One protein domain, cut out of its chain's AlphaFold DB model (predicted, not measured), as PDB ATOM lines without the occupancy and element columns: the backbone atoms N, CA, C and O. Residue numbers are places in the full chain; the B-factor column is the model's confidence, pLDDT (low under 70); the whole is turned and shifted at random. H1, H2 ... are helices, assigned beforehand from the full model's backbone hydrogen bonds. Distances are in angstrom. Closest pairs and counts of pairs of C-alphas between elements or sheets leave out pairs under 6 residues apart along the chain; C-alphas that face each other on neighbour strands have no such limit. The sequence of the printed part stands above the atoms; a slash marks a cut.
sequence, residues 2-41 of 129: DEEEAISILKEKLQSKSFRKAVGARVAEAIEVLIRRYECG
ATOM      1  N   ASP A   2     -19.580  16.463  -8.539       84.75
ATOM      2  CA  ASP A   2     -21.038  16.553  -8.546       84.75
ATOM      3  C   ASP A   2     -21.514  17.652  -7.570       84.75
ATOM      4  O   ASP A   2     -20.722  18.248  -6.831       84.75
ATOM      5  N   GLU A   3     -22.803  17.991  -7.626       78.44
ATOM      6  CA  GLU A   3     -23.378  19.055  -6.795       78.44
ATOM      7  C   GLU A   3     -23.401  18.680  -5.300       78.44
ATOM      8  O   GLU A   3     -23.234  19.551  -4.443       78.44
ATOM      9  N   GLU A   4     -23.522  17.392  -4.964       80.38
ATOM     10  CA  GLU A   4     -23.530  16.904  -3.579       80.38
ATOM     11  C   GLU A   4     -22.146  17.018  -2.921       80.38
ATOM     12  O   GLU A   4     -22.020  17.494  -1.789       80.38
ATOM     13  N   GLU A   5     -21.098  16.651  -3.651       86.62
ATOM     14  CA  GLU A   5     -19.690  16.762  -3.285       86.62
ATOM     15  C   GLU A   5     -19.306  18.236  -3.100       86.62
ATOM     16  O   GLU A   5     -18.695  18.601  -2.091       86.62
ATOM     17  N   ALA A   6     -19.757  19.116  -4.002       87.00
ATOM     18  CA  ALA A   6     -19.567  20.562  -3.886       87.00
ATOM     19  C   ALA A   6     -20.203  21.136  -2.605       87.00
ATOM     20  O   ALA A   6     -19.574  21.910  -1.876       87.00
ATOM     21  N   ILE A   7     -21.442  20.738  -2.301       88.38
ATOM     22  CA  ILE A   7     -22.176  21.170  -1.104       88.38
ATOM     23  C   ILE A   7     -21.513  20.636   0.170       88.38
ATOM     24  O   ILE A   7     -21.398  21.372   1.153       88.38
ATOM     25  N   SER A   8     -21.044  19.386   0.161       89.88
ATOM     26  CA  SER A   8     -20.335  18.774   1.290       89.88
ATOM     27  C   SER A   8     -19.059  19.550   1.638       89.88
ATOM     28  O   SER A   8     -18.863  19.949   2.790       89.88
ATOM     29  N   ILE A   9     -18.255  19.886   0.624       93.19
ATOM     30  CA  ILE A   9     -17.047  20.703   0.792       93.19
ATOM     31  C   ILE A   9     -17.405  22.083   1.355       93.19
ATOM     32  O   ILE A   9     -16.761  22.555   2.292       93.19
ATOM     33  N   LEU A  10     -18.437  22.749   0.826       91.69
ATOM     34  CA  LEU A  10     -18.842  24.074   1.311       91.69
ATOM     35  C   LEU A  10     -19.320  24.040   2.770       91.69
ATOM     36  O   LEU A  10     -18.967  24.936   3.542       91.69
ATOM     37  N   LYS A  11     -20.060  23.000   3.175       91.50
ATOM     38  CA  LYS A  11     -20.468  22.790   4.573       91.50
ATOM     39  C   LYS A  11     -19.264  22.632   5.493       91.50
ATOM     40  O   LYS A  11     -19.197  23.292   6.528       91.50
ATOM     41  N   GLU A  12     -18.303  21.796   5.109       94.19
ATOM     42  CA  GLU A  12     -17.082  21.573   5.885       94.19
ATOM     43  C   GLU A  12     -16.263  22.868   6.012       94.19
ATOM     44  O   GLU A  12     -15.852  23.262   7.107       94.19
ATOM     45  N   LYS A  13     -16.092  23.601   4.904       91.38
ATOM     46  CA  LYS A  13     -15.372  24.881   4.893       91.38
ATOM     47  C   LYS A  13     -16.054  25.928   5.768       91.38
ATOM     48  O   LYS A  13     -15.356  26.640   6.486       91.38
ATOM     49  N   LEU A  14     -17.384  25.996   5.786       92.19
ATOM     50  CA  LEU A  14     -18.118  26.914   6.661       92.19
ATOM     51  C   LEU A  14     -17.917  26.624   8.154       92.19
ATOM     52  O   LEU A  14     -17.960  27.556   8.955       92.19
ATOM     53  N   GLN A  15     -17.629  25.385   8.560       92.25
ATOM     54  CA  GLN A  15     -17.298  25.097   9.963       92.25
ATOM     55  C   GLN A  15     -15.930  25.660  10.378       92.25
ATOM     56  O   GLN A  15     -15.686  25.916  11.562       92.25
ATOM     57  N   SER A  16     -15.043  25.925   9.417       94.62
ATOM     58  CA  SER A  16     -13.729  26.498   9.685       94.62
ATOM     59  C   SER A  16     -13.799  27.997   9.995       94.62
ATOM     60  O   SER A  16     -14.189  28.831   9.172       94.62
ATOM     61  N   LYS A  17     -13.314  28.373  11.187       91.94
ATOM     62  CA  LYS A  17     -13.191  29.780  11.606       91.94
ATOM     63  C   LYS A  17     -12.255  30.584  10.697       91.94
ATOM     64  O   LYS A  17     -12.504  31.766  10.475       91.94
ATOM     65  N   SER A  18     -11.190  29.967  10.175       93.25
ATOM     66  CA  SER A  18     -10.246  30.647   9.279       93.25
ATOM     67  C   SER A  18     -10.869  30.924   7.914       93.25
ATOM     68  O   SER A  18     -10.705  32.021   7.388       93.25
ATOM     69  N   PHE A  19     -11.657  29.981   7.391       92.88
ATOM     70  CA  PHE A  19     -12.405  30.163   6.151       92.88
ATOM     71  C   PHE A  19     -13.448  31.274   6.290       92.88
ATOM     72  O   PHE A  19     -13.424  32.222   5.510       92.88
ATOM     73  N   ARG A  20     -14.286  31.232   7.338       91.50
ATOM     74  CA  ARG A  20     -15.272  32.290   7.624       91.50
ATOM     75  C   ARG A  20     -14.630  33.674   7.762       91.50
ATOM     76  O   ARG A  20     -15.183  34.655   7.273       91.50
ATOM     77  N   LYS A  21     -13.451  33.757   8.386       92.62
ATOM     78  CA  LYS A  21     -12.693  35.011   8.497       92.62
ATOM     79  C   LYS A  21     -12.152  35.489   7.144       92.62
ATOM     80  O   LYS A  21     -12.147  36.690   6.907       92.62
ATOM     81  N   ALA A  22     -11.711  34.575   6.282       94.69
ATOM     82  CA  ALA A  22     -11.161  34.897   4.966       94.69
ATOM     83  C   ALA A  22     -12.232  35.369   3.970       94.69
ATOM     84  O   ALA A  22     -12.005  36.335   3.251       94.69
ATOM     85  N   VAL A  23     -13.396  34.712   3.941       91.62
ATOM     86  CA  VAL A  23     -14.497  35.073   3.027       91.62
ATOM     87  C   VAL A  23     -15.365  36.214   3.568       91.62
ATOM     88  O   VAL A  23     -16.003  36.929   2.801       91.62
ATOM     89  N   GLY A  24     -15.369  36.418   4.887       94.25
ATOM     90  CA  GLY A  24     -16.174  37.431   5.561       94.25
ATOM     91  C   GLY A  24     -17.604  36.968   5.863       94.25
ATOM     92  O   GLY A  24     -18.153  36.079   5.212       94.25
ATOM     93  N   ALA A  25     -18.224  37.597   6.868       89.69
ATOM     94  CA  ALA A  25     -19.522  37.181   7.411       89.69
ATOM     95  C   ALA A  25     -20.639  37.147   6.355       89.69
ATOM     96  O   ALA A  25     -21.364  36.166   6.259       89.69
ATOM     97  N   ARG A  26     -20.718  38.180   5.508       90.56
ATOM     98  CA  ARG A  26     -21.760  38.302   4.478       90.56
ATOM     99  C   ARG A  26     -21.655  37.228   3.390       90.56
ATOM    100  O   ARG A  26     -22.670  36.766   2.883       90.56
ATOM    101  N   VAL A  27     -20.435  36.830   3.027       92.44
ATOM    102  CA  VAL A  27     -20.212  35.764   2.038       92.44
ATOM    103  C   VAL A  27     -20.486  34.401   2.663       92.44
ATOM    104  O   VAL A  27     -21.131  33.572   2.033       92.44
ATOM    105  N   ALA A  28     -20.066  34.177   3.912       90.75
ATOM    106  CA  ALA A  28     -20.395  32.954   4.639       90.75
ATOM    107  C   ALA A  28     -21.917  32.758   4.764       90.75
ATOM    108  O   ALA A  28     -22.417  31.674   4.482       90.75
ATOM    109  N   GLU A  29     -22.650  33.824   5.089       87.94
ATOM    110  CA  GLU A  29     -24.114  33.827   5.148       87.94
ATOM    111  C   GLU A  29     -24.746  33.548   3.774       87.94
ATOM    112  O   GLU A  29     -25.659  32.733   3.664       87.94
ATOM    113  N   ALA A  30     -24.218  34.138   2.695       88.12
ATOM    114  CA  ALA A  30     -24.679  33.842   1.339       88.12
ATOM    115  C   ALA A  30     -24.462  32.365   0.949       88.12
ATOM    116  O   ALA A  30     -25.349  31.758   0.349       88.12
ATOM    117  N   ILE A  31     -23.322  31.768   1.316       90.12
ATOM    118  CA  ILE A  31     -23.044  30.340   1.084       90.12
ATOM    119  C   ILE A  31     -24.007  29.468   1.905       90.12
ATOM    120  O   ILE A  31     -24.547  28.500   1.374       90.12
ATOM    121  N   GLU A  32     -24.284  29.820   3.163       87.31
ATOM    122  CA  GLU A  32     -25.271  29.111   3.994       87.31
ATOM    123  C   GLU A  32     -26.680  29.164   3.386       87.31
ATOM    124  O   GLU A  32     -27.377  28.150   3.358       87.31
ATOM    125  N   VAL A  33     -27.089  30.313   2.837       83.75
ATOM    126  CA  VAL A  33     -28.369  30.454   2.122       83.75
ATOM    127  C   VAL A  33     -28.408  29.581   0.865       83.75
ATOM    128  O   VAL A  33     -29.431  28.948   0.600       83.75
ATOM    129  N   LEU A  34     -27.316  29.517   0.100       83.69
ATOM    130  CA  LEU A  34     -27.229  28.676  -1.099       83.69
ATOM    131  C   LEU A  34     -27.314  27.185  -0.758       83.69
ATOM    132  O   LEU A  34     -28.094  26.471  -1.386       83.69
ATOM    133  N   ILE A  35     -26.590  26.733   0.272       86.75
ATOM    134  CA  ILE A  35     -26.664  25.348   0.757       86.75
ATOM    135  C   ILE A  35     -28.086  25.019   1.200       86.75
ATOM    136  O   ILE A  35     -28.641  24.017   0.761       86.75
ATOM    137  N   ARG A  36     -28.712  25.890   2.003       78.50
ATOM    138  CA  ARG A  36     -30.091  25.679   2.457       78.50
ATOM    139  C   ARG A  36     -31.067  25.583   1.293       78.50
ATOM    140  O   ARG A  36     -31.957  24.748   1.335       78.50
ATOM    141  N   ARG A  37     -30.922  26.419   0.258       74.00
ATOM    142  CA  ARG A  37     -31.780  26.364  -0.940       74.00
ATOM    143  C   ARG A  37     -31.602  25.068  -1.724       74.00
ATOM    144  O   ARG A  37     -32.604  24.513  -2.167       74.00
ATOM    145  N   TYR A  38     -30.365  24.599  -1.859       77.38
ATOM    146  CA  TYR A  38     -30.061  23.315  -2.481       77.38
ATOM    147  C   TYR A  38     -30.688  22.153  -1.696       77.38
ATOM    148  O   TYR A  38     -31.461  21.380  -2.251       77.38
ATOM    149  N   GLU A  39     -30.459  22.089  -0.379       74.81
ATOM    150  CA  GLU A  39     -31.036  21.065   0.510       74.81
ATOM    151  C   GLU A  39     -32.566  21.082   0.535       74.81
ATOM    152  O   GLU A  39     -33.209  20.054   0.745       74.81
ATOM    153  N   CYS A  40     -33.152  22.256   0.319       70.31
ATOM    154  CA  CYS A  40     -34.589  22.430   0.249       70.31
ATOM    155  C   CYS A  40     -35.221  21.688  -0.937       70.31
ATOM    156  O   CYS A  40     -36.402  21.346  -0.885       70.31
ATOM    157  N   GLY A  41     -34.470  21.458  -2.021       63.47
ATOM    158  CA  GLY A  41     -34.997  20.828  -3.235       63.47
ATOM    159  C   GLY A  41     -36.193  21.578  -3.836       63.47
ATOM    160  O   GLY A  41     -37.036  20.966  -4.486       63.47
TER     161      GLY A  41
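Overview. This is residues 2 to 41 of the 129 residues of an uncharacterized protein of Pyrobaculum calidifontis (strain DSM 21063 / JCM 11548 / VA1) (UniProt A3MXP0). Two longer helices, H1 and H3, stand face to face as the two arms of a lopsided U and run opposite ways, while the short helix H2 makes the turn at one end between them. The other end of the U, where the printed part begins and ends, has no named element across it. The printed part has 40 residues with three named helices, H1, H2 and H3 in that order along the chain, and no named strand; the class is all helix. It is compact, with a radius of gyration of the C-alphas of 10.0 A, and elongated in outline, with spans of 28 by 17 by 12 A.

Along the chain. The printed part begins at Asp 2, just before H1, residues 3 to 15, which starts with C-alpha 3 at (-23.378, 19.055, -6.795) and is 18.8 A long from first to last C-alpha. After Ser 16 comes H2, residues 17 to 23, with C-alpha 17 at (-13.191, 29.780, 11.606) and a length of 10.2 A. After Gly 24 comes H3, residues 25 to 40, the longest helix with 16 residues and 22.3 A; its last C-alpha, that of Cys 40, is at (-34.589, 22.430, 0.249). Gly 41 follows it.

Arrangement. H1 and H2 touch only at the corner by their link, and only just, with 3 pairs of C-alphas within 8 A. H1 touches H2 with residues 13 to 14 alone, and the closest C-alphas of the two helices, those of Leu 14 and Arg 20, are 6.2 A apart. The two helices run opposite ways at a steep tilt of 66 degrees. H2 and H3 are close but not clearly touching, with the closest C-alphas, those of Arg 20 and Ala 28, 6.0 A apart; their lines are about perpendicular, at 82 degrees. H3 touches H1 with residues 28 to 35 alone, and the closest C-alphas are those of Ile 7 and Ile 35, 6.4 A apart. H1 and H3 run opposite ways at a steep tilt of 38 degrees, and their centres are 10.6 A apart. In H1, H2 and H3 every O i to N i+4 pair is within hydrogen-bond range.

Size, cuts and confidence. The two C-alphas farthest apart are those of Ser 18 and Gly 41, at 29.4 A, while the first and last printed C-alphas, those of Asp 2 and Gly 41, are 15.5 A apart. The printed part has no cut. The links from H1 to H2 and from H2 to H3 are tight, with one residue each. The mean pLDDT of the printed part is 87.2, and residue 41 is the one printed residue under 70.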